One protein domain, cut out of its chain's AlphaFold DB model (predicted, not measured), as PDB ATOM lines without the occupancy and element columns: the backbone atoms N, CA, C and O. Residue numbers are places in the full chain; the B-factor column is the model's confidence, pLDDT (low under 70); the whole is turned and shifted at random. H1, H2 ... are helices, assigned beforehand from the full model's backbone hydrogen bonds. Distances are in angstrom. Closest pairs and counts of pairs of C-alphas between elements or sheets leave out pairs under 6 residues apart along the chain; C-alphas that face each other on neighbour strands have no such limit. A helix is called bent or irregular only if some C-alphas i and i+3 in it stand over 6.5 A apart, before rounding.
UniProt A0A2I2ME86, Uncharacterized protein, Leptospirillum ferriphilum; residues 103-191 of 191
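Overview. This is residues 103 to 191 of the 191 residues of an uncharacterized protein of Leptospirillum ferriphilum (UniProt A0A2I2ME86). Find the longest helix, H2: it crosses over a layer of two helices, H3 and H4, side by side and running opposite ways, while short H1 packs on H3. The printed part has 89 residues, with four named helices, H1 to H4 in order, and no named strand: all helix. It is compact, radius of gyration of the C-alphas 12.8 A, spanning 40 by 23 by 19 A.

Arrangement. Start at H2, residues 120 to 144; its residues 134 to 142 alone touch H3, residues 148 to 167, in a hairpin at a steep tilt of 42 degrees, closest C-alphas Val 142 and Gln 148, 5.6 A. Its residues 127 to 135 alone touch H4, residues 176 to 190, at a steep 49 degrees, closest C-alphas Arg 131 and Val 186, 6.1 A. H3, the hub, forms a hairpin with H4 at a shallow 12 degrees, closest C-alphas Arg 167 and Val 176, 6.5 A. H3 touches H1, residues 103 to 108, closest C-alphas Gly 107 and Gly 161, 4.1 A. Within hydrogen-bond range are 13 of 16 O i to N i+4 pairs in H3, every one in H1, H2 and H4.

Along the chain. H2 runs 35.9 A from C-alpha 120 at (-19.835, 34.746, 46.696). H3 is 29.7 A long and irregular, C-alphas 149 and 152 being 7.7 A apart. H4, 21.5 A, ends at C-alpha 190, (-20.279, 54.311, 38.209); H1 is 8.8 A.

Size, cuts and confidence. The printed part has no cut, the H1 to H2 link is long, and no printed residue is under 70 in pLDDT.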
ATOM      1  N   ALA A 103      -5.180  58.096  32.775       95.44
ATOM      2  CA  ALA A 103      -6.243  57.311  33.397       95.44
ATOM      3  C   ALA A 103      -6.002  55.816  33.168       95.44
ATOM      4  O   ALA A 103      -5.960  55.039  34.114       95.44
ATOM      5  N   GLU A 104      -5.688  55.430  31.935       96.75
ATOM      6  CA  GLU A 104      -5.361  54.047  31.591       96.75
ATOM      7  C   GLU A 104      -4.115  53.534  32.320       96.75
ATOM      8  O   GLU A 104      -4.099  52.425  32.859       96.75
ATOM      9  N   LYS A 105      -3.075  54.368  32.431       95.50
ATOM     10  CA  LYS A 105      -1.900  54.038  33.241       95.50
ATOM     11  C   LYS A 105      -2.264  53.835  34.716       95.50
ATOM     12  O   LYS A 105      -1.763  52.890  35.320       95.50
ATOM     13  N   LYS A 106      -3.117  54.686  35.294       94.25
ATOM     14  CA  LYS A 106      -3.593  54.533  36.678       94.25
ATOM     15  C   LYS A 106      -4.439  53.271  36.856       94.25
ATOM     16  O   LYS A 106      -4.274  52.607  37.870       94.25
ATOM     17  N   GLY A 107      -5.249  52.900  35.864       94.44
ATOM     18  CA  GLY A 107      -5.980  51.630  35.846       94.44
ATOM     19  C   GLY A 107      -5.045  50.420  35.895       94.44
ATOM     20  O   GLY A 107      -5.224  49.536  36.724       94.44
ATOM     21  N   ARG A 108      -3.970  50.421  35.095       94.56
ATOM     22  CA  ARG A 108      -2.944  49.358  35.133       94.56
ATOM     23  C   ARG A 108      -2.170  49.272  36.446       94.56
ATOM     24  O   ARG A 108      -1.626  48.222  36.772       94.56
ATOM     25  N   MET A 109      -2.049  50.392  37.148       92.56
ATOM     26  CA  MET A 109      -1.320  50.512  38.412       92.56
ATOM     27  C   MET A 109      -2.264  50.514  39.619       92.56
ATOM     28  O   MET A 109      -1.891  51.014  40.680       92.56
ATOM     29  N   ALA A 110      -3.497  50.028  39.450       91.50
ATOM     30  CA  ALA A 110      -4.479  50.031  40.517       91.50
ATOM     31  C   ALA A 110      -3.978  49.242  41.734       91.50
ATOM     32  O   ALA A 110      -3.343  48.199  41.597       91.50
ATOM     33  N   LEU A 111      -4.272  49.758  42.929       89.19
ATOM     34  CA  LEU A 111      -3.877  49.149  44.203       89.19
ATOM     35  C   LEU A 111      -4.930  48.173  44.753       89.19
ATOM     36  O   LEU A 111      -4.849  47.768  45.910       89.19
ATOM     37  N   VAL A 112      -5.920  47.816  43.937       90.12
ATOM     38  CA  VAL A 112      -6.907  46.777  44.237       90.12
ATOM     39  C   VAL A 112      -6.466  45.449  43.632       90.12
ATOM     40  O   VAL A 112      -5.829  45.423  42.577       90.12
ATOM     41  N   ASP A 113      -6.803  44.349  44.303       91.19
ATOM     42  CA  ASP A 113      -6.497  43.003  43.816       91.19
ATOM     43  C   ASP A 113      -7.199  42.760  42.463       91.19
ATOM     44  O   ASP A 113      -8.411  42.973  42.368       91.19
ATOM     45  N   PRO A 114      -6.486  42.354  41.398       89.44
ATOM     46  CA  PRO A 114      -7.104  42.023  40.116       89.44
ATOM     47  C   PRO A 114      -7.860  40.689  40.116       89.44
ATOM     48  O   PRO A 114      -8.590  40.422  39.161       89.44
ATOM     49  N   VAL A 115      -7.703  39.855  41.147       91.25
ATOM     50  CA  VAL A 115      -8.329  38.534  41.233       91.25
ATOM     51  C   VAL A 115      -9.431  38.536  42.297       91.25
ATOM     52  O   VAL A 115      -9.154  38.802  43.466       91.25
ATOM     53  N   PRO A 116     -10.691  38.234  41.933       91.12
ATOM     54  CA  PRO A 116     -11.734  38.027  42.924       91.12
ATOM     55  C   PRO A 116     -11.528  36.701  43.659       91.12
ATOM     56  O   PRO A 116     -11.157  35.688  43.065       91.12
ATOM     57  N   ASP A 117     -11.859  36.692  44.948       91.94
ATOM     58  CA  ASP A 117     -12.003  35.458  45.718       91.94
ATOM     59  C   ASP A 117     -13.190  34.631  45.166       91.94
ATOM     60  O   ASP A 117     -14.225  35.208  44.814       91.94
ATOM     61  N   PRO A 118     -13.068  33.292  45.059       91.38
ATOM     62  CA  PRO A 118     -14.073  32.452  44.406       91.38
ATOM     63  C   PRO A 118     -15.385  32.315  45.185       91.38
ATOM     64  O   PRO A 118     -16.383  31.860  44.623       91.38
ATOM     65  N   THR A 119     -15.418  32.699  46.462       94.12
ATOM     66  CA  THR A 119     -16.644  32.696  47.260       94.12
ATOM     67  C   THR A 119     -17.553  33.862  46.881       94.12
ATOM     68  O   THR A 119     -17.101  34.951  46.543       94.12
ATOM     69  N   GLU A 120     -18.868  33.681  47.006       93.06
ATOM     70  CA  GLU A 120     -19.835  34.746  46.696       93.06
ATOM     71  C   GLU A 120     -19.639  35.999  47.570       93.06
ATOM     72  O   GLU A 120     -19.746  37.126  47.086       93.06
ATOM     73  N   ALA A 121     -19.280  35.819  48.848       94.25
ATOM     74  CA  ALA A 121     -18.935  36.931  49.735       94.25
ATOM     75  C   ALA A 121     -17.643  37.638  49.289       94.25
ATOM     76  O   ALA A 121     -17.566  38.866  49.318       94.25
ATOM     77  N   GLY A 122     -16.654  36.862  48.837       92.81
ATOM     78  CA  GLY A 122     -15.405  37.352  48.272       92.81
ATOM     79  C   GLY A 122     -15.614  38.198  47.018       92.81
ATOM     80  O   GLY A 122     -15.149  39.335  46.964       92.81
ATOM     81  N   LYS A 123     -16.400  37.701  46.057       93.69
ATOM     82  CA  LYS A 123     -16.793  38.445  44.846       93.69
ATOM     83  C   LYS A 123     -17.525  39.743  45.181       93.69
ATOM     84  O   LYS A 123     -17.217  40.782  44.603       93.69
ATOM     85  N   ALA A 124     -18.462  39.711  46.131       94.06
ATOM     86  CA  ALA A 124     -19.198  40.904  46.554       94.06
ATOM     87  C   ALA A 124     -18.279  41.964  47.186       94.06
ATOM     88  O   ALA A 124     -18.392  43.149  46.874       94.06
ATOM     89  N   MET A 125     -17.338  41.540  48.035       95.75
ATOM     90  CA  MET A 125     -16.341  42.434  48.628       95.75
ATOM     91  C   MET A 125     -15.390  42.999  47.568       95.75
ATOM     92  O   MET A 125     -15.099  44.191  47.569       95.75
ATOM     93  N   TRP A 126     -14.950  42.167  46.627       95.44
ATOM     94  CA  TRP A 126     -14.099  42.581  45.516       95.44
ATOM     95  C   TRP A 126     -14.771  43.644  44.635       95.44
ATOM     96  O   TRP A 126     -14.170  44.679  44.349       95.44
ATOM     97  N   ILE A 127     -16.048  43.443  44.292       95.19
ATOM     98  CA  ILE A 127     -16.881  44.425  43.582       95.19
ATOM     99  C   ILE A 127     -16.922  45.760  44.330       95.19
ATOM    100  O   ILE A 127     -16.735  46.812  43.716       95.19
ATOM    101  N   GLN A 128     -17.143  45.728  45.646       94.50
ATOM    102  CA  GLN A 128     -17.197  46.944  46.456       94.50
ATOM    103  C   GLN A 128     -15.846  47.670  46.481       94.50
ATOM    104  O   GLN A 128     -15.811  48.878  46.256       94.50
ATOM    105  N   ASN A 129     -14.742  46.939  46.657       93.94
ATOM    106  CA  ASN A 129     -13.392  47.508  46.661       93.94
ATOM    107  C   ASN A 129     -13.060  48.194  45.327       93.94
ATOM    108  O   ASN A 129     -12.510  49.292  45.311       93.94
ATOM    109  N   ILE A 130     -13.420  47.567  44.203       95.12
ATOM    110  CA  ILE A 130     -13.255  48.153  42.865       95.12
ATOM    111  C   ILE A 130     -14.097  49.418  42.733       95.12
ATOM    112  O   ILE A 130     -13.585  50.446  42.289       95.12
ATOM    113  N   ARG A 131     -15.372  49.361  43.134       95.56
ATOM    114  CA  ARG A 131     -16.290  50.499  43.050       95.56
ATOM    115  C   ARG A 131     -15.745  51.706  43.812       95.56
ATOM    116  O   ARG A 131     -15.663  52.791  43.240       95.56
ATOM    117  N   GLU A 132     -15.369  51.512  45.073       94.25
ATOM    118  CA  GLU A 132     -14.832  52.570  45.936       94.25
ATOM    119  C   GLU A 132     -13.532  53.138  45.363       94.25
ATOM    120  O   GLU A 132     -13.447  54.337  45.098       94.25
ATOM    121  N   TYR A 133     -12.566  52.269  45.053       94.88
ATOM    122  CA  TYR A 133     -11.263  52.688  44.548       94.88
ATOM    123  C   TYR A 133     -11.362  53.485  43.241       94.88
ATOM    124  O   TYR A 133     -10.791  54.569  43.123       94.88
ATOM    125  N   PHE A 134     -12.083  52.974  42.239       95.44
ATOM    126  CA  PHE A 134     -12.144  53.641  40.937       95.44
ATOM    127  C   PHE A 134     -13.004  54.903  40.947       95.44
ATOM    128  O   PHE A 134     -12.704  55.822  40.182       95.44
ATOM    129  N   THR A 135     -13.997  54.994  41.836       94.62
ATOM    130  CA  THR A 135     -14.736  56.244  42.060       94.62
ATOM    131  C   THR A 135     -13.802  57.317  42.617       94.62
ATOM    132  O   THR A 135     -13.686  58.389  42.028       94.62
ATOM    133  N   GLU A 136     -13.051  57.006  43.678       95.38
ATOM    134  CA  GLU A 136     -12.110  57.952  44.292       95.38
ATOM    135  C   GLU A 136     -10.991  58.375  43.335       95.38
ATOM    136  O   GLU A 136     -10.661  59.560  43.230       95.38
ATOM    137  N   VAL A 137     -10.413  57.423  42.595       94.69
ATOM    138  CA  VAL A 137      -9.365  57.723  41.611       94.69
ATOM    139  C   VAL A 137      -9.910  58.597  40.485       94.69
ATOM    140  O   VAL A 137      -9.229  59.543  40.078       94.69
ATOM    141  N   CYS A 138     -11.115  58.312  39.988       95.50
ATOM    142  CA  CYS A 138     -11.745  59.129  38.960       95.50
ATOM    143  C   CYS A 138     -11.987  60.554  39.460       95.50
ATOM    144  O   CYS A 138     -11.529  61.503  38.823       95.50
ATOM    145  N   ASP A 139     -12.622  60.710  40.621       94.12
ATOM    146  CA  ASP A 139     -12.940  62.020  41.188       94.12
ATOM    147  C   ASP A 139     -11.664  62.819  41.489       94.12
ATOM    148  O   ASP A 139     -11.583  64.015  41.199       94.12
ATOM    149  N   SER A 140     -10.612  62.157  41.985       94.50
ATOM    150  CA  SER A 140      -9.296  62.774  42.163       94.50
ATOM    151  C   SER A 140      -8.721  63.277  40.841       94.50
ATOM    152  O   SER A 140      -8.210  64.393  40.803       94.50
ATOM    153  N   MET A 141      -8.781  62.486  39.766       93.50
ATOM    154  CA  MET A 141      -8.261  62.892  38.455       93.50
ATOM    155  C   MET A 141      -9.078  64.026  37.839       93.50
ATOM    156  O   MET A 141      -8.515  64.976  37.297       93.50
ATOM    157  N   VAL A 142     -10.403  63.937  37.930       93.06
ATOM    158  CA  VAL A 142     -11.324  64.967  37.454       93.06
ATOM    159  C   VAL A 142     -11.038  66.297  38.153       93.06
ATOM    160  O   VAL A 142     -10.971  67.332  37.487       93.06
ATOM    161  N   ASN A 143     -10.806  66.277  39.467       90.69
ATOM    162  CA  ASN A 143     -10.461  67.470  40.239       90.69
ATOM    163  C   ASN A 143      -9.037  67.972  39.946       90.69
ATOM    164  O   ASN A 143      -8.848  69.173  39.764       90.69
ATOM    165  N   GLU A 144      -8.047  67.077  39.850       90.50
ATOM    166  CA  GLU A 144      -6.646  67.408  39.535       90.50
ATOM    167  C   GLU A 144      -6.520  68.120  38.182       90.50
ATOM    168  O   GLU A 144      -5.784  69.100  38.055       90.50
ATOM    169  N   TYR A 145      -7.264  67.652  37.175       88.38
ATOM    170  CA  TYR A 145      -7.226  68.198  35.818       88.38
ATOM    171  C   TYR A 145      -8.345  69.199  35.516       88.38
ATOM    172  O   TYR A 145      -8.406  69.707  34.397       88.38
ATOM    173  N   ASN A 146      -9.210  69.504  36.490       88.25
ATOM    174  CA  ASN A 146     -10.405  70.335  36.316       88.25
ATOM    175  C   ASN A 146     -11.244  69.911  35.085       88.25
ATOM    176  O   ASN A 146     -11.645  70.745  34.272       88.25
ATOM    177  N   ALA A 147     -11.467  68.600  34.933       88.00
ATOM    178  CA  ALA A 147     -11.994  67.951  33.728       88.00
ATOM    179  C   ALA A 147     -13.347  67.254  33.986       88.00
ATOM    180  O   ALA A 147     -13.519  66.066  33.712       88.00
ATOM    181  N   GLN A 148     -14.306  67.986  34.563       89.81
ATOM    182  CA  GLN A 148     -15.633  67.460  34.938       89.81
ATOM    183  C   GLN A 148     -16.407  66.891  33.739       89.81
ATOM    184  O   GLN A 148     -17.086  65.874  33.851       89.81
ATOM    185  N   ASP A 149     -16.252  67.506  32.569       90.56
ATOM    186  CA  ASP A 149     -16.839  67.063  31.304       90.56
ATOM    187  C   ASP A 149     -16.223  65.761  30.765       90.56
ATOM    188  O   ASP A 149     -16.810  65.121  29.898       90.56
ATOM    189  N   MET A 150     -15.061  65.356  31.283       91.75
ATOM    190  CA  MET A 150     -14.326  64.165  30.856       91.75
ATOM    191  C   MET A 150     -14.456  62.982  31.817       91.75
ATOM    192  O   MET A 150     -13.782  61.971  31.623       91.75
ATOM    193  N   ARG A 151     -15.296  63.076  32.856       93.88
ATOM    194  CA  ARG A 151     -15.437  62.014  33.866       93.88
ATOM    195  C   ARG A 151     -15.663  60.635  33.233       93.88
ATOM    196  O   ARG A 151     -14.991  59.677  33.601       93.88
ATOM    197  N   GLY A 152     -16.545  60.554  32.232       94.56
ATOM    198  CA  GLY A 152     -16.806  59.317  31.490       94.56
ATOM    199  C   GLY A 152     -15.582  58.795  30.727       94.56
ATOM    200  O   GLY A 152     -15.259  57.617  30.827       94.56
ATOM    201  N   ASP A 153     -14.847  59.660  30.028       94.50
ATOM    202  CA  ASP A 153     -13.642  59.259  29.286       94.50
ATOM    203  C   ASP A 153     -12.512  58.798  30.224       94.50
ATOM    204  O   ASP A 153     -11.768  57.865  29.908       94.50
ATOM    205  N   ILE A 154     -12.398  59.432  31.397       95.31
ATOM    206  CA  ILE A 154     -11.455  59.053  32.453       95.31
ATOM    207  C   ILE A 154     -11.817  57.676  33.013       95.31
ATOM    208  O   ILE A 154     -10.934  56.822  33.110       95.31
ATOM    209  N   LEU A 155     -13.092  57.428  33.332       96.69
ATOM    210  CA  LEU A 155     -13.559  56.107  33.764       96.69
ATOM    211  C   LEU A 155     -13.287  55.041  32.705       96.69
ATOM    212  O   LEU A 155     -12.699  54.017  33.031       96.69
ATOM    213  N   ALA A 156     -13.584  55.308  31.434       96.25
ATOM    214  CA  ALA A 156     -13.301  54.364  30.355       96.25
ATOM    215  C   ALA A 156     -11.793  54.080  30.209       96.25
ATOM    216  O   ALA A 156     -11.389  52.966  29.881       96.25
ATOM    217  N   GLY A 157     -10.937  55.079  30.449       96.50
ATOM    218  CA  GLY A 157      -9.488  54.887  30.517       96.50
ATOM    219  C   GLY A 157      -9.085  53.965  31.668       96.50
ATOM    220  O   GLY A 157      -8.378  52.983  31.445       96.50
ATOM    221  N   LEU A 158      -9.564  54.251  32.883       96.81
ATOM    222  CA  LEU A 158      -9.327  53.426  34.073       96.81
ATOM    223  C   LEU A 158      -9.795  51.980  33.860       96.81
ATOM    224  O   LEU A 158      -9.046  51.054  34.177       96.81
ATOM    225  N   GLU A 159     -10.981  51.807  33.265       97.38
ATOM    226  CA  GLU A 159     -11.570  50.511  32.934       97.38
ATOM    227  C   GLU A 159     -10.616  49.694  32.063       97.38
ATOM    228  O   GLU A 159     -10.173  48.621  32.471       97.38
ATOM    229  N   ARG A 160     -10.226  50.236  30.898       96.94
ATOM    230  CA  ARG A 160      -9.316  49.567  29.953       96.94
ATOM    231  C   ARG A 160      -7.995  49.177  30.605       96.94
ATOM    232  O   ARG A 160      -7.490  48.080  30.370       96.94
ATOM    233  N   GLY A 161      -7.444  50.073  31.423       95.81
ATOM    234  CA  GLY A 161      -6.180  49.847  32.107       95.81
ATOM    235  C   GLY A 161      -6.238  48.662  33.067       95.81
ATOM    236  O   GLY A 161      -5.347  47.817  33.047       95.81
ATOM    237  N   PHE A 162      -7.281  48.576  33.892       96.38
ATOM    238  CA  PHE A 162      -7.409  47.485  34.861       96.38
ATOM    239  C   PHE A 162      -7.868  46.174  34.215       96.38
ATOM    240  O   PHE A 162      -7.405  45.100  34.592       96.38
ATOM    241  N   GLU A 163      -8.697  46.246  33.174       96.25
ATOM    242  CA  GLU A 163      -9.107  45.085  32.384       96.25
ATOM    243  C   GLU A 163      -7.897  44.328  31.803       96.25
ATOM    244  O   GLU A 163      -7.863  43.097  31.768       96.25
ATOM    245  N   GLU A 164      -6.871  45.065  31.368       95.19
ATOM    246  CA  GLU A 164      -5.599  44.504  30.912       95.19
ATOM    247  C   GLU A 164      -4.863  43.751  32.033       95.19
ATOM    248  O   GLU A 164      -4.235  42.724  31.770       95.19
ATOM    249  N   VAL A 165      -4.956  44.226  33.278       94.62
ATOM    250  CA  VAL A 165      -4.354  43.567  34.448       94.62
ATOM    251  C   VAL A 165      -5.069  42.257  34.750       94.62
ATOM    252  O   VAL A 165      -4.390  41.250  34.946       94.62
ATOM    253  N   ILE A 166      -6.407  42.239  34.722       93.50
ATOM    254  CA  ILE A 166      -7.207  41.018  34.929       93.50
ATOM    255  C   ILE A 166      -6.858  39.965  33.866       93.50
ATOM    256  O   ILE A 166      -6.568  38.819  34.193       93.50
ATOM    257  N   ARG A 167      -6.798  40.350  32.583       93.12
ATOM    258  CA  ARG A 167      -6.478  39.417  31.483       93.12
ATOM    259  C   ARG A 167      -5.082  38.802  31.563       93.12
ATOM    260  O   ARG A 167      -4.854  37.745  30.983       93.12
ATOM    261  N   LYS A 168      -4.135  39.490  32.201       92.56
ATOM    262  CA  LYS A 168      -2.736  39.050  32.312       92.56
ATOM    263  C   LYS A 168      -2.466  38.200  33.550       92.56
ATOM    264  O   LYS A 168      -1.317  37.808  33.748       92.56
ATOM    265  N   GLN A 169      -3.477  37.933  34.377       89.12
ATOM    266  CA  GLN A 169      -3.291  37.081  35.542       89.12
ATOM    267  C   GLN A 169      -2.939  35.651  35.096       89.12
ATOM    268  O   GLN A 169      -3.622  35.097  34.233       89.12
ATOM    269  N   PRO A 170      -1.849  35.066  35.625       78.56
ATOM    270  CA  PRO A 170      -1.318  33.792  35.145       78.56
ATOM    271  C   PRO A 170      -2.212  32.596  35.496       78.56
ATOM    272  O   PRO A 170      -2.272  31.642  34.726       78.56
ATOM    273  N   GLU A 171      -2.903  32.651  36.635       80.25
ATOM    274  CA  GLU A 171      -3.836  31.627  37.105       80.25
ATOM    275  C   GLU A 171      -4.854  32.292  38.043       80.25
ATOM    276  O   GLU A 171      -4.481  33.130  38.866       80.25
ATOM    277  N   MET A 172      -6.138  31.974  37.878       85.12
ATOM    278  CA  MET A 172      -7.235  32.523  38.679       85.12
ATOM    279  C   MET A 172      -8.221  31.405  39.013       85.12
ATOM    280  O   MET A 172      -8.636  30.668  38.117       85.12
ATOM    281  N   ASP A 173      -8.633  31.315  40.278       87.94
ATOM    282  CA  ASP A 173      -9.674  30.371  40.714       87.94
ATOM    283  C   ASP A 173     -11.050  30.720  40.124       87.94
ATOM    284  O   ASP A 173     -11.886  29.848  39.882       87.94
ATOM    285  N   VAL A 174     -11.278  32.009  39.863       88.56
ATOM    286  CA  VAL A 174     -12.442  32.513  39.132       88.56
ATOM    287  C   VAL A 174     -12.082  32.643  37.650       88.56
ATOM    288  O   VAL A 174     -11.066  33.266  37.332       88.56
ATOM    289  N   PRO A 175     -12.905  32.127  36.718       92.00
ATOM    290  CA  PRO A 175     -12.669  32.299  35.291       92.00
ATOM    291  C   PRO A 175     -12.484  33.772  34.907       92.00
ATOM    292  O   PRO A 175     -13.279  34.627  35.299       92.00
ATOM    293  N   VAL A 176     -11.480  34.064  34.074       91.56
ATOM    294  CA  VAL A 176     -11.152  35.436  33.634       91.56
ATOM    295  C   VAL A 176     -12.384  36.162  33.086       91.56
ATOM    296  O   VAL A 176     -12.648  37.298  33.463       91.56
ATOM    297  N   GLU A 177     -13.186  35.505  32.245       92.81
ATOM    298  CA  GLU A 177     -14.399  36.109  31.677       92.81
ATOM    299  C   GLU A 177     -15.474  36.416  32.730       92.81
ATOM    300  O   GLU A 177     -16.207  37.394  32.589       92.81
ATOM    301  N   GLU A 178     -15.559  35.628  33.805       92.56
ATOM    302  CA  GLU A 178     -16.460  35.916  34.924       92.56
ATOM    303  C   GLU A 178     -15.979  37.156  35.687       92.56
ATOM    304  O   GLU A 178     -16.756  38.095  35.869       92.56
ATOM    305  N   ALA A 179     -14.691  37.215  36.041       92.88
ATOM    306  CA  ALA A 179     -14.092  38.377  36.699       92.88
ATOM    307  C   ALA A 179     -14.255  39.658  35.860       92.88
ATOM    308  O   ALA A 179     -14.653  40.700  36.380       92.88
ATOM    309  N   LEU A 180     -14.035  39.567  34.543       94.69
ATOM    310  CA  LEU A 180     -14.259  40.664  33.601       94.69
ATOM    311  C   LEU A 180     -15.731  41.085  33.526       94.69
ATOM    312  O   LEU A 180     -16.021  42.275  33.421       94.69
ATOM    313  N   SER A 181     -16.669  40.139  33.576       96.06
ATOM    314  CA  SER A 181     -18.102  40.440  33.559       96.06
ATOM    315  C   SER A 181     -18.537  41.195  34.818       96.06
ATOM    316  O   SER A 181     -19.211  42.221  34.712       96.06
ATOM    317  N   LEU A 182     -18.086  40.745  35.997       94.06
ATOM    318  CA  LEU A 182     -18.325  41.423  37.275       94.06
ATOM    319  C   LEU A 182     -17.710  42.827  37.277       94.06
ATOM    320  O   LEU A 182     -18.395  43.801  37.584       94.06
ATOM    321  N   PHE A 183     -16.450  42.941  36.857       95.12
ATOM    322  CA  PHE A 183     -15.727  44.206  36.746       95.12
ATOM    323  C   PHE A 183     -16.433  45.222  35.837       95.12
ATOM    324  O   PHE A 183     -16.715  46.344  36.259       95.12
ATOM    325  N   ARG A 184     -16.784  44.825  34.607       95.12
ATOM    326  CA  ARG A 184     -17.540  45.677  33.673       95.12
ATOM    327  C   ARG A 184     -18.920  46.035  34.231       95.12
ATOM    328  O   ARG A 184     -19.455  47.097  33.923       95.12
ATOM    329  N   GLY A 185     -19.512  45.153  35.041       93.06
ATOM    330  CA  GLY A 185     -20.728  45.432  35.803       93.06
ATOM    331  C   GLY A 185     -20.566  46.642  36.721       93.06
ATOM    332  O   GLY A 185     -21.392  47.546  36.666       93.06
ATOM    333  N   VAL A 186     -19.463  46.714  37.469       93.38
ATOM    334  CA  VAL A 186     -19.146  47.867  38.328       93.38
ATOM    335  C   VAL A 186     -19.003  49.148  37.516       93.38
ATOM    336  O   VAL A 186     -19.590  50.167  37.873       93.38
ATOM    337  N   PHE A 187     -18.270  49.106  36.400       91.62
ATOM    338  CA  PHE A 187     -18.059  50.295  35.572       91.62
ATOM    339  C   PHE A 187     -19.366  50.840  34.989       91.62
ATOM    340  O   PHE A 187     -19.576  52.050  34.999       91.62
ATOM    341  N   LYS A 188     -20.307  49.972  34.599       92.25
ATOM    342  CA  LYS A 188     -21.652  50.397  34.166       92.25
ATOM    343  C   LYS A 188     -22.451  51.138  35.240       92.25
ATOM    344  O   LYS A 188     -23.337  51.903  34.880       92.25
ATOM    345  N   GLU A 189     -22.193  50.886  36.522       90.19
ATOM    346  CA  GLU A 189     -22.904  51.540  37.627       90.19
ATOM    347  C   GLU A 189     -22.307  52.903  37.996       90.19
ATOM    348  O   GLU A 189     -23.036  53.777  38.458       90.19
ATOM    349  N   ILE A 190     -20.991  53.076  37.830       88.19
ATOM    350  CA  ILE A 190     -20.279  54.311  38.209       88.19
ATOM    351  C   ILE A 190     -20.146  55.323  37.063       88.19
ATOM    352  O   ILE A 190     -19.803  56.481  37.333       88.19
ATOM    353  N   HIS A 191     -20.366  54.893  35.814       76.50
ATOM    354  CA  HIS A 191     -20.436  55.745  34.623       76.50
ATOM    355  C   HIS A 191     -21.646  56.683  34.664       76.50
ATOM    356  O   HIS A 191     -21.416  57.898  34.457       76.50
TER     357      HIS A 191